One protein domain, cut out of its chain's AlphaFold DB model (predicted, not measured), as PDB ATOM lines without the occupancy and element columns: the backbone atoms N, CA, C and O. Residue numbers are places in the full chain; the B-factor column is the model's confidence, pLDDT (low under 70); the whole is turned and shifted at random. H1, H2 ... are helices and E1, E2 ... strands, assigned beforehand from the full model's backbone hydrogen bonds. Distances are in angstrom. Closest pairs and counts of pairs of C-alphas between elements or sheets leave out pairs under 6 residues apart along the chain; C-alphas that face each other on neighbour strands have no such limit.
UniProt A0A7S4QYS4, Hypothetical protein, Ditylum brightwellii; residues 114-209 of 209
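AT A GLANCE: This is residues 114 to 209 of the 209 residues of the protein "Hypothetical protein" of Ditylum brightwellii (UniProt A0A7S4QYS4). What shape? A rod with little regular structure has the antiparallel sheet E1 - E2 near its middle, H1 packed on E1, and H2 and H4 towards opposite ends. What parts? Mixed helices and strands, H1 E1 H2 E2 H3 H4, hold 34 of 96 printed residues. It is only just loose, close to compact, with radius of gyration of the C-alphas 15.3 A and spans 50 by 24 by 22 A.

IN THESE COORDINATES: Which strands? E1 is residues 153 to 157, E2 178 to 182. Which helices? H1 is residues 124 to 128, from C-alpha (82.942, 26.843, 33.065), H2 163 to 166, H3 185 to 191, H4 200 to 207, ending at (103.305, 48.181, 26.138).

HOW THE PARTS SIT: How do strands pair? N 154 and O 181 are within hydrogen-bond range, 2.8 A. And helices? The closest C-alphas of H1 and E1, Pro 124 and Ala 155, are 4.9 A apart. In H1, H3 and H4 every O i to N i+4 pair is within range.

THE WHOLE: Which links are long? H1 to E1 and H2 to E2 are. Where is confidence low? Residues 137 to 151 are among 23 under 70.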
ATOM      1  N   THR A 114      85.382  29.445  42.675       64.31
ATOM      2  CA  THR A 114      84.235  30.366  42.652       64.31
ATOM      3  C   THR A 114      84.404  31.632  43.493       64.31
ATOM      4  O   THR A 114      83.700  32.602  43.237       64.31
ATOM      5  N   SER A 115      85.317  31.659  44.469       66.19
ATOM      6  CA  SER A 115      85.552  32.834  45.329       66.19
ATOM      7  C   SER A 115      86.538  33.854  44.753       66.19
ATOM      8  O   SER A 115      86.689  34.939  45.307       66.19
ATOM      9  N   CYS A 116      87.212  33.528  43.648       76.75
ATOM     10  CA  CYS A 116      88.319  34.335  43.128       76.75
ATOM     11  C   CYS A 116      87.936  35.238  41.945       76.75
ATOM     12  O   CYS A 116      88.743  36.065  41.524       76.75
ATOM     13  N   LEU A 117      86.722  35.092  41.408       82.00
ATOM     14  CA  LEU A 117      86.234  35.823  40.239       82.00
ATOM     15  C   LEU A 117      85.096  36.776  40.638       82.00
ATOM     16  O   LEU A 117      84.301  36.469  41.525       82.00
ATOM     17  N   LYS A 118      85.048  37.955  40.007       83.62
ATOM     18  CA  LYS A 118      84.056  39.012  40.284       83.62
ATOM     19  C   LYS A 118      82.811  38.845  39.396       83.62
ATOM     20  O   LYS A 118      82.815  38.056  38.455       83.62
ATOM     21  N   ASP A 119      81.737  39.569  39.707       86.31
ATOM     22  CA  ASP A 119      80.561  39.765  38.834       86.31
ATOM     23  C   ASP A 119      79.872  38.482  38.334       86.31
ATOM     24  O   ASP A 119      79.375  38.403  37.206       86.31
ATOM     25  N   GLY A 120      79.861  37.454  39.188       84.81
ATOM     26  CA  GLY A 120      79.205  36.175  38.913       84.81
ATOM     27  C   GLY A 120      79.963  35.260  37.951       84.81
ATOM     28  O   GLY A 120      79.461  34.175  37.647       84.81
ATOM     29  N   TRP A 121      81.159  35.652  37.500       88.00
ATOM     30  CA  TRP A 121      82.039  34.799  36.708       88.00
ATOM     31  C   TRP A 121      82.520  33.594  37.511       88.00
ATOM     32  O   TRP A 121      82.809  33.681  38.704       88.00
ATOM     33  N   LYS A 122      82.607  32.444  36.848       84.69
ATOM     34  CA  LYS A 122      83.039  31.166  37.422       84.69
ATOM     35  C   LYS A 122      83.895  30.400  36.416       84.69
ATOM     36  O   LYS A 122      83.915  30.719  35.228       84.69
ATOM     37  N   MET A 123      84.568  29.346  36.878       80.81
ATOM     38  CA  MET A 123      85.074  28.311  35.970       80.81
ATOM     39  C   MET A 123      83.892  27.703  35.183       80.81
ATOM     40  O   MET A 123      82.822  27.553  35.778       80.81
ATOM     41  N   PRO A 124      84.048  27.319  33.900       79.12
ATOM     42  CA  PRO A 124      82.942  26.843  33.065       79.12
ATOM     43  C   PRO A 124      82.132  25.708  33.694       79.12
ATOM     44  O   PRO A 124      80.916  25.797  33.771       79.12
ATOM     45  N   VAL A 125      82.808  24.707  34.249       75.81
ATOM     46  CA  VAL A 125      82.182  23.585  34.965       75.81
ATOM     47  C   VAL A 125      81.381  24.017  36.205       75.81
ATOM     48  O   VAL A 125      80.303  23.495  36.468       75.81
ATOM     49  N   ASN A 126      81.846  25.033  36.938       76.50
ATOM     50  CA  ASN A 126      81.141  25.587  38.097       76.50
ATOM     51  C   ASN A 126      79.974  26.500  37.668       76.50
ATOM     52  O   ASN A 126      79.121  26.847  38.492       76.50
ATOM     53  N   ALA A 127      79.967  26.953  36.410       76.19
ATOM     54  CA  ALA A 127      78.871  27.703  35.807       76.19
ATOM     55  C   ALA A 127      77.809  26.779  35.198       76.19
ATOM     56  O   ALA A 127      76.641  27.143  35.237       76.19
ATOM     57  N   THR A 128      78.192  25.609  34.673       71.38
ATOM     58  CA  THR A 128      77.274  24.625  34.078       71.38
ATOM     59  C   THR A 128      76.624  23.745  35.136       71.38
ATOM     60  O   THR A 128      75.408  23.585  35.119       71.38
ATOM     61  N   THR A 129      77.404  23.211  36.080       68.31
ATOM     62  CA  THR A 129      76.935  22.162  36.989       68.31
ATOM     63  C   THR A 129      76.771  22.698  38.405       68.31
ATOM     64  O   THR A 129      77.724  23.093  39.086       68.31
ATOM     65  N   ARG A 130      75.523  22.710  38.881       61.91
ATOM     66  CA  ARG A 130      75.184  23.189  40.226       61.91
ATOM     67  C   ARG A 130      75.847  22.305  41.290       61.91
ATOM     68  O   ARG A 130      75.552  21.121  41.387       61.91
ATOM     69  N   GLY A 131      76.698  22.907  42.124       57.16
ATOM     70  CA  GLY A 131      77.307  22.244  43.287       57.16
ATOM     71  C   GLY A 131      78.681  21.613  43.045       57.16
ATOM     72  O   GLY A 131      79.264  21.098  43.996       57.16
ATOM     73  N   ILE A 132      79.227  21.692  41.825       62.66
ATOM     74  CA  ILE A 132      80.615  21.300  41.560       62.66
ATOM     75  C   ILE A 132      81.536  22.489  41.827       62.66
ATOM     76  O   ILE A 132      81.356  23.581  41.284       62.66
ATOM     77  N   ASP A 133      82.535  22.262  42.675       63.19
ATOM     78  CA  ASP A 133      83.589  23.227  42.964       63.19
ATOM     79  C   ASP A 133      84.918  22.750  42.372       63.19
ATOM     80  O   ASP A 133      85.807  22.270  43.078       63.19
ATOM     81  N   GLU A 134      85.031  22.814  41.042       71.69
ATOM     82  CA  GLU A 134      86.289  22.481  40.381       71.69
ATOM     83  C   GLU A 134      87.312  23.600  40.611       71.69
ATOM     84  O   GLU A 134      86.996  24.795  40.626       71.69
ATOM     85  N   LYS A 135      88.565  23.188  40.802       71.75
ATOM     86  CA  LYS A 135      89.710  24.086  40.935       71.75
ATOM     87  C   LYS A 135      90.262  24.418  39.558       71.75
ATOM     88  O   LYS A 135      90.332  23.567  38.675       71.75
ATOM     89  N   ALA A 136      90.704  25.655  39.380       70.38
ATOM     90  CA  ALA A 136      91.335  26.077  38.146       70.38
ATOM     91  C   ALA A 136      92.619  25.269  37.914       70.38
ATOM     92  O   ALA A 136      93.450  25.100  38.811       70.38
ATOM     93  N   ARG A 137      92.833  24.774  36.694       68.44
ATOM     94  CA  ARG A 137      94.178  24.329  36.310       68.44
ATOM     95  C   ARG A 137      95.093  25.552  36.340       68.44
ATOM     96  O   ARG A 137      94.660  26.635  35.957       68.44
ATOM     97  N   THR A 138      96.328  25.403  36.830       60.03
ATOM     98  CA  THR A 138      97.284  26.524  36.861       60.03
ATOM     99  C   THR A 138      97.338  27.193  35.485       60.03
ATOM    100  O   THR A 138      97.750  26.567  34.510       60.03
ATOM    101  N   LEU A 139      96.963  28.475  35.427       59.69
ATOM    102  CA  LEU A 139      96.856  29.282  34.204       59.69
ATOM    103  C   LEU A 139      98.226  29.735  33.663       59.69
ATOM    104  O   LEU A 139      98.327  30.708  32.917       59.69
ATOM    105  N   LEU A 140      99.300  29.026  34.028       53.84
ATOM    106  CA  LEU A 140     100.629  29.185  33.439       53.84
ATOM    107  C   LEU A 140     100.653  28.442  32.105       53.84
ATOM    108  O   LEU A 140     101.377  27.468  31.900       53.84
ATOM    109  N   ALA A 141      99.817  28.911  31.188       43.75
ATOM    110  CA  ALA A 141     100.075  28.734  29.784       43.75
ATOM    111  C   ALA A 141     101.504  29.227  29.509       43.75
ATOM    112  O   ALA A 141     101.850  30.369  29.817       43.75
ATOM    113  N   SER A 142     102.347  28.376  28.917       45.94
ATOM    114  CA  SER A 142     103.509  28.878  28.181       45.94
ATOM    115  C   SER A 142     103.028  29.949  27.195       45.94
ATOM    116  O   SER A 142     101.863  29.927  26.804       45.94
ATOM    117  N   TYR A 143     103.884  30.879  26.765       41.75
ATOM    118  CA  TYR A 143     103.500  31.939  25.813       41.75
ATOM    119  C   TYR A 143     102.642  31.422  24.632       41.75
ATOM    120  O   TYR A 143     101.658  32.048  24.254       41.75
ATOM    121  N   GLY A 144     102.928  30.208  24.139       43.78
ATOM    122  CA  GLY A 144     102.161  29.542  23.075       43.78
ATOM    123  C   GLY A 144     100.766  29.006  23.442       43.78
ATOM    124  O   GLY A 144     100.071  28.520  22.560       43.78
ATOM    125  N   ARG A 145     100.347  29.066  24.709       48.22
ATOM    126  CA  ARG A 145      99.014  28.670  25.202       48.22
ATOM    127  C   ARG A 145      98.215  29.840  25.780       48.22
ATOM    128  O   ARG A 145      97.094  29.637  26.228       48.22
ATOM    129  N   ILE A 146      98.762  31.060  25.777       50.69
ATOM    130  CA  ILE A 146      98.063  32.254  26.292       50.69
ATOM    131  C   ILE A 146      96.778  32.538  25.492       50.69
ATOM    132  O   ILE A 146      95.854  33.148  26.023       50.69
ATOM    133  N   GLY A 147      96.700  32.035  24.256       46.25
ATOM    134  CA  GLY A 147      95.501  32.038  23.422       46.25
ATOM    135  C   GLY A 147      94.845  30.670  23.238       46.25
ATOM    136  O   GLY A 147      94.052  30.551  22.316       46.25
ATOM    137  N   ASP A 148      95.183  29.643  24.036       54.56
ATOM    138  CA  ASP A 148      94.500  28.344  23.975       54.56
ATOM    139  C   ASP A 148      93.094  28.499  24.574       54.56
ATOM    140  O   ASP A 148      92.948  28.608  25.800       54.56
ATOM    141  N   PRO A 149      92.052  28.512  23.728       52.19
ATOM    142  CA  PRO A 149      90.707  28.768  24.192       52.19
ATOM    143  C   PRO A 149      90.230  27.628  25.102       52.19
ATOM    144  O   PRO A 149      89.524  27.857  26.071       52.19
ATOM    145  N   SER A 150      90.709  26.396  24.929       54.47
ATOM    146  CA  SER A 150      90.206  25.245  25.689       54.47
ATOM    147  C   SER A 150      90.503  25.267  27.198       54.47
ATOM    148  O   SER A 150      89.926  24.473  27.939       54.47
ATOM    149  N   THR A 151      91.380  26.160  27.679       58.66
ATOM    150  CA  THR A 151      91.824  26.181  29.089       58.66
ATOM    151  C   THR A 151      91.701  27.535  29.790       58.66
ATOM    152  O   THR A 151      91.935  27.608  30.996       58.66
ATOM    153  N   MET A 152      91.305  28.593  29.071       73.25
ATOM    154  CA  MET A 152      91.406  29.984  29.538       73.25
ATOM    155  C   MET A 152      90.064  30.738  29.578       73.25
ATOM    156  O   MET A 152      90.068  31.969  29.546       73.25
ATOM    157  N   TYR A 153      88.927  30.037  29.664       80.88
ATOM    158  CA  TYR A 153      87.603  30.665  29.770       80.88
ATOM    159  C   TYR A 153      87.060  30.707  31.198       80.88
ATOM    160  O   TYR A 153      87.191  29.751  31.962       80.88
ATOM    161  N   LYS A 154      86.352  31.794  31.489       85.69
ATOM    162  CA  LYS A 154      85.356  31.937  32.548       85.69
ATOM    163  C   LYS A 154      83.962  31.950  31.919       85.69
ATOM    164  O   LYS A 154      83.795  32.370  30.773       85.69
ATOM    165  N   ALA A 155      82.969  31.490  32.665       88.25
ATOM    166  CA  ALA A 155      81.574  31.518  32.250       88.25
ATOM    167  C   ALA A 155      80.677  32.075  33.355       88.25
ATOM    168  O   ALA A 155      81.000  31.971  34.543       88.25
ATOM    169  N   ARG A 156      79.542  32.651  32.968       90.62
ATOM    170  CA  ARG A 156      78.459  33.028  33.881       90.62
ATOM    171  C   ARG A 156      77.110  32.842  33.210       90.62
ATOM    172  O   ARG A 156      77.020  32.762  31.990       90.62
ATOM    173  N   VAL A 157      76.061  32.796  34.016       91.31
ATOM    174  CA  VAL A 157      74.684  32.787  33.513       91.31
ATOM    175  C   VAL A 157      74.367  34.155  32.907       91.31
ATOM    176  O   VAL A 157      74.687  35.177  33.516       91.31
ATOM    177  N   LYS A 158      73.761  34.170  31.715       93.44
ATOM    178  CA  LYS A 158      73.314  35.404  31.058       93.44
ATOM    179  C   LYS A 158      72.281  36.132  31.913       93.44
ATOM    180  O   LYS A 158      71.452  35.515  32.584       93.44
ATOM    181  N   GLU A 159      72.305  37.458  31.853       92.69
ATOM    182  CA  GLU A 159      71.312  38.287  32.531       92.69
ATOM    183  C   GLU A 159      69.888  37.937  32.060       92.69
ATOM    184  O   GLU A 159      69.649  37.707  30.875       92.69
ATOM    185  N   GLY A 160      68.946  37.855  33.003       91.75
ATOM    186  CA  GLY A 160      67.544  37.523  32.729       91.75
ATOM    187  C   GLY A 160      67.221  36.026  32.628       91.75
ATOM    188  O   GLY A 160      66.045  35.678  32.548       91.75
ATOM    189  N   VAL A 161      68.213  35.130  32.680       90.69
ATOM    190  CA  VAL A 161      67.953  33.682  32.729       90.69
ATOM    191  C   VAL A 161      67.554  33.268  34.145       90.69
ATOM    192  O   VAL A 161      68.371  33.262  35.069       90.69
ATOM    193  N   ASP A 162      66.301  32.846  34.311       91.06
ATOM    194  CA  ASP A 162      65.843  32.193  35.535       91.06
ATOM    195  C   ASP A 162      66.190  30.698  35.511       91.06
ATOM    196  O   ASP A 162      65.459  29.839  35.011       91.06
ATOM    197  N   VAL A 163      67.346  30.381  36.087       88.38
ATOM    198  CA  VAL A 163      67.856  29.009  36.149       88.38
ATOM    199  C   VAL A 163      66.945  28.096  36.978       88.38
ATOM    200  O   VAL A 163      66.896  26.895  36.730       88.38
ATOM    201  N   ALA A 164      66.256  28.619  38.000       87.38
ATOM    202  CA  ALA A 164      65.438  27.798  38.892       87.38
ATOM    203  C   ALA A 164      64.159  27.295  38.215       87.38
ATOM    204  O   ALA A 164      63.749  26.168  38.481       87.38
ATOM    205  N   SER A 165      63.562  28.097  37.330       90.44
ATOM    206  CA  SER A 165      62.393  27.675  36.552       90.44
ATOM    207  C   SER A 165      62.758  26.858  35.312       90.44
ATOM    208  O   SER A 165      61.997  25.969  34.932       90.44
ATOM    209  N   LYS A 166      63.917  27.118  34.691       91.12
ATOM    210  CA  LYS A 166      64.319  26.459  33.439       91.12
ATOM    211  C   LYS A 166      65.011  25.104  33.629       91.12
ATOM    212  O   LYS A 166      64.852  24.225  32.784       91.12
ATOM    213  N   TYR A 167      65.752  24.914  34.723       87.81
ATOM    214  CA  TYR A 167      66.553  23.707  34.951       87.81
ATOM    215  C   TYR A 167      66.228  23.055  36.294       87.81
ATOM    216  O   TYR A 167      66.202  23.710  37.341       87.81
ATOM    217  N   ALA A 168      66.051  21.729  36.278       85.81
ATOM    218  CA  ALA A 168      65.881  20.948  37.497       85.81
ATOM    219  C   ALA A 168      67.091  21.119  38.445       85.81
ATOM    220  O   ALA A 168      68.216  21.360  37.992       85.81
ATOM    221  N   PRO A 169      66.907  20.989  39.771       80.12
ATOM    222  CA  PRO A 169      68.025  20.972  40.709       80.12
ATOM    223  C   PRO A 169      69.076  19.922  40.311       80.12
ATOM    224  O   PRO A 169      68.747  18.755  40.124       80.12
ATOM    225  N   GLY A 170      70.333  20.350  40.165       75.75
ATOM    226  CA  GLY A 170      71.449  19.486  39.758       75.75
ATOM    227  C   GLY A 170      71.598  19.253  38.250       75.75
ATOM    228  O   GLY A 170      72.593  18.656  37.855       75.75
ATOM    229  N   ALA A 171      70.671  19.730  37.411       82.81
ATOM    230  CA  ALA A 171      70.833  19.672  35.959       82.81
ATOM    231  C   ALA A 171      71.881  20.683  35.467       82.81
ATOM    232  O   ALA A 171      72.034  21.764  36.049       82.81
ATOM    233  N   ASP A 172      72.566  20.325  34.380       85.75
ATOM    234  CA  ASP A 172      73.498  21.219  33.701       85.75
ATOM    235  C   ASP A 172      72.751  22.362  33.006       85.75
ATOM    236  O   ASP A 172      71.717  22.162  32.363       85.75
ATOM    237  N   ILE A 173      73.299  23.570  33.125       87.12
ATOM    238  CA  ILE A 173      72.821  24.751  32.405       87.12
ATOM    239  C   ILE A 173      73.277  24.653  30.948       87.12
ATOM    240  O   ILE A 173      74.453  24.406  30.669       87.12
ATOM    241  N   GLY A 174      72.342  24.865  30.021       87.00
ATOM    242  CA  GLY A 174      72.609  24.835  28.587       87.00
ATOM    243  C   GLY A 174      73.580  25.938  28.164       87.00
ATOM    244  O   GLY A 174      73.535  27.058  28.678       87.00
ATOM    245  N   ALA A 175      74.463  25.635  27.211       86.31
ATOM    246  CA  ALA A 175      75.464  26.584  26.717       86.31
ATOM    247  C   ALA A 175      74.833  27.861  26.128       86.31
ATOM    248  O   ALA A 175      75.442  28.928  26.153       86.31
ATOM    249  N   GLU A 176      73.598  27.773  25.629       90.62
ATOM    250  CA  GLU A 176      72.815  28.896  25.117       90.62
ATOM    251  C   GLU A 176      72.480  29.953  26.179       90.62
ATOM    252  O   GLU A 176      72.309  31.126  25.838       90.62
ATOM    253  N   ASP A 177      72.457  29.569  27.454       93.19
ATOM    254  CA  ASP A 177      72.148  30.436  28.592       93.19
ATOM    255  C   ASP A 177      73.402  30.933  29.322       93.19
ATOM    256  O   ASP A 177      73.311  31.664  30.314       93.19
ATOM    257  N   LEU A 178      74.579  30.558  28.825       90.81
ATOM    258  CA  LEU A 178      75.864  30.945  29.384       90.81
ATOM    259  C   LEU A 178      76.543  32.009  28.522       90.81
ATOM    260  O   LEU A 178      76.547  31.970  27.292       90.81
ATOM    261  N   GLU A 179      77.135  32.982  29.197       91.75
ATOM    262  CA  GLU A 179      78.094  33.918  28.637       91.75
ATOM    263  C   GLU A 179      79.505  33.403  28.934       91.75
ATOM    264  O   GLU A 179      79.784  32.973  30.055       91.75
ATOM    265  N   TYR A 180      80.395  33.463  27.942       88.06
ATOM    266  CA  TYR A 180      81.791  33.042  28.059       88.06
ATOM    267  C   TYR A 180      82.717  34.229  27.817       88.06
ATOM    268  O   TYR A 180      82.472  35.040  26.925       88.06
ATOM    269  N   ASN A 181      83.807  34.304  28.574       87.44
ATOM    270  CA  ASN A 181      84.861  35.292  28.372       87.44
ATOM    271  C   ASN A 181      86.228  34.700  28.747       87.44
ATOM    272  O   ASN A 181      86.298  33.691  29.444       87.44
ATOM    273  N   LEU A 182      87.319  35.290  28.272       84.25
ATOM    274  CA  LEU A 182      88.672  34.871  28.630       84.25
ATOM    275  C   LEU A 182      89.047  35.369  30.033       84.25
ATOM    276  O   LEU A 182      88.579  36.417  30.475       84.25
ATOM    277  N   PHE A 183      89.928  34.641  30.721       82.06
ATOM    278  CA  PHE A 183      90.551  35.144  31.946       82.06
ATOM    279  C   PHE A 183      91.423  36.363  31.659       82.06
ATOM    280  O   PHE A 183      92.417  36.270  30.925       82.06
ATOM    281  N   GLU A 184      91.100  37.462  32.328       82.31
ATOM    282  CA  GLU A 184      91.901  38.682  32.342       82.31
ATOM    283  C   GLU A 184      93.144  38.507  33.223       82.31
ATOM    284  O   GLU A 184      93.260  37.552  33.999       82.31
ATOM    285  N   THR A 185      94.096  39.437  33.124       80.69
ATOM    286  CA  THR A 185      95.303  39.416  33.963       80.69
ATOM    287  C   THR A 185      94.949  39.467  35.450       80.69
ATOM    288  O   THR A 185      95.442  38.636  36.211       80.69
ATOM    289  N   GLY A 186      94.023  40.345  35.848       82.56
ATOM    290  CA  GLY A 186      93.564  40.448  37.236       82.56
ATOM    291  C   GLY A 186      92.865  39.183  37.755       82.56
ATOM    292  O   GLY A 186      93.026  38.817  38.919       82.56
ATOM    293  N   ASP A 187      92.143  38.446  36.904       84.19
ATOM    294  CA  ASP A 187      91.561  37.156  37.302       84.19
ATOM    295  C   ASP A 187      92.654  36.130  37.623       84.19
ATOM    296  O   ASP A 187      92.567  35.389  38.605       84.19
ATOM    297  N   ARG A 188      93.710  36.103  36.802       81.19
ATOM    298  CA  ARG A 188      94.855  35.203  36.985       81.19
ATOM    299  C   ARG A 188      95.618  35.545  38.252       81.19
ATOM    300  O   ARG A 188      96.012  34.632  38.966       81.19
ATOM    301  N   GLU A 189      95.812  36.827  38.547       82.12
ATOM    302  CA  GLU A 189      96.435  37.267  39.796       82.12
ATOM    303  C   GLU A 189      95.674  36.734  41.008       82.12
ATOM    304  O   GLU A 189      96.270  36.053  41.841       82.12
ATOM    305  N   ARG A 190      94.349  36.926  41.052       83.12
ATOM    306  CA  ARG A 190      93.503  36.438  42.153       83.12
ATOM    307  C   ARG A 190      93.549  34.921  42.289       83.12
ATOM    308  O   ARG A 190      93.741  34.413  43.391       83.12
ATOM    309  N   LEU A 191      93.418  34.192  41.179       80.81
ATOM    310  CA  LEU A 191      93.507  32.728  41.173       80.81
ATOM    311  C   LEU A 191      94.884  32.234  41.644       80.81
ATOM    312  O   LEU A 191      94.985  31.223  42.333       80.81
ATOM    313  N   MET A 192      95.950  32.964  41.320       78.38
ATOM    314  CA  MET A 192      97.319  32.621  41.704       78.38
ATOM    315  C   MET A 192      97.716  33.145  43.094       78.38
ATOM    316  O   MET A 192      98.842  32.880  43.524       78.38
ATOM    317  N   GLY A 193      96.823  33.857  43.791       77.69
ATOM    318  CA  GLY A 193      97.088  34.470  45.096       77.69
ATOM    319  C   GLY A 193      98.061  35.653  45.041       77.69
ATOM    320  O   GLY A 193      98.736  35.938  46.028       77.69
ATOM    321  N   LEU A 194      98.183  36.311  43.887       80.31
ATOM    322  CA  LEU A 194      98.992  37.514  43.707       80.31
ATOM    323  C   LEU A 194      98.182  38.763  44.097       80.31
ATOM    324  O   LEU A 194      96.964  38.780  43.900       80.31
ATOM    325  N   PRO A 195      98.834  39.822  44.614       81.56
ATOM    326  CA  PRO A 195      98.184  41.116  44.797       81.56
ATOM    327  C   PRO A 195      97.613  41.649  43.475       81.56
ATOM    328  O   PRO A 195      98.232  41.479  42.423       81.56
ATOM    329  N   GLU A 196      96.462  42.319  43.538       82.38
ATOM    330  CA  GLU A 196      95.841  42.957  42.369       82.38
ATOM    331  C   GLU A 196      96.796  44.009  41.772       82.38
ATOM    332  O   GLU A 196      97.346  44.851  42.488       82.38
ATOM    333  N   GLY A 197      97.034  43.923  40.463       81.94
ATOM    334  CA  GLY A 197      97.955  44.774  39.714       81.94
ATOM    335  C   GLY A 197      99.417  44.310  39.703       81.94
ATOM    336  O   GLY A 197     100.249  44.984  39.094       81.94
ATOM    337  N   TYR A 198      99.765  43.193  40.355       82.81
ATOM    338  CA  TYR A 198     101.150  42.705  40.433       82.81
ATOM    339  C   TYR A 198     101.774  42.404  39.058       82.81
ATOM    340  O   TYR A 198     102.951  42.679  38.834       82.81
ATOM    341  N   VAL A 199     100.994  41.840  38.139       80.94
ATOM    342  CA  VAL A 199     101.359  41.523  36.751       80.94
ATOM    343  C   VAL A 199     100.774  42.550  35.791       80.94
ATOM    344  O   VAL A 199     101.465  42.999  34.879       80.94
ATOM    345  N   GLU A 200      99.509  42.922  35.984       80.06
ATOM    346  CA  GLU A 200      98.771  43.789  35.066       80.06
ATOM    347  C   GLU A 200      99.459  45.140  34.874       80.06
ATOM    348  O   GLU A 200      99.688  45.554  33.738       80.06
ATOM    349  N   LYS A 201      99.874  45.789  35.967       82.19
ATOM    350  CA  LYS A 201     100.492  47.115  35.900       82.19
ATOM    351  C   LYS A 201     101.838  47.101  35.155       82.19
ATOM    352  O   LYS A 201     101.959  47.867  34.203       82.19
ATOM    353  N   PRO A 202     102.813  46.223  35.478       80.00
ATOM    354  CA  PRO A 202     104.045  46.127  34.694       80.00
ATOM    355  C   PRO A 202     103.824  45.824  33.208       80.00
ATOM    356  O   PRO A 202     104.560  46.337  32.370       80.00
ATOM    357  N   VAL A 203     102.836  44.987  32.868       75.38
ATOM    358  CA  VAL A 203     102.514  44.677  31.466       75.38
ATOM    359  C   VAL A 203     101.981  45.916  30.754       75.38
ATOM    360  O   VAL A 203     102.466  46.230  29.670       75.38
ATOM    361  N   ILE A 204     101.039  46.641  31.361       78.94
ATOM    362  CA  ILE A 204     100.538  47.906  30.809       78.94
ATOM    363  C   ILE A 204     101.706  48.871  30.590       78.94
ATOM    364  O   ILE A 204     101.900  49.316  29.464       78.94
ATOM    365  N   ASP A 205     102.535  49.096  31.614       79.69
ATOM    366  CA  ASP A 205     103.675  50.023  31.566       79.69
ATOM    367  C   ASP A 205     104.701  49.666  30.465       79.69
ATOM    368  O   ASP A 205     105.359  50.550  29.905       79.69
ATOM    369  N   LEU A 206     104.860  48.374  30.145       75.75
ATOM    370  CA  LEU A 206     105.765  47.885  29.097       75.75
ATOM    371  C   LEU A 206     105.248  48.143  27.676       75.75
ATOM    372  O   LEU A 206     106.062  48.369  26.781       75.75
ATOM    373  N   PHE A 207     103.931  48.092  27.465       78.81
ATOM    374  CA  PHE A 207     103.305  48.181  26.138       78.81
ATOM    375  C   PHE A 207     102.566  49.502  25.881       78.81
ATOM    376  O   PHE A 207     102.052  49.708  24.786       78.81
ATOM    377  N   SER A 208     102.517  50.412  26.856       76.25
ATOM    378  CA  SER A 208     101.927  51.749  26.726       76.25
ATOM    379  C   SER A 208     102.908  52.819  26.209       76.25
ATOM    380  O   SER A 208     102.686  54.008  26.438       76.25
ATOM    381  N   LYS A 209     104.005  52.417  25.555       53.59
ATOM    382  CA  LYS A 209     104.963  53.298  24.863       53.59
ATOM    383  C   LYS A 209     104.829  53.153  23.356       53.59
ATOM    384  O   LYS A 209     105.039  54.177  22.673       53.59
TER     385      LYS A 209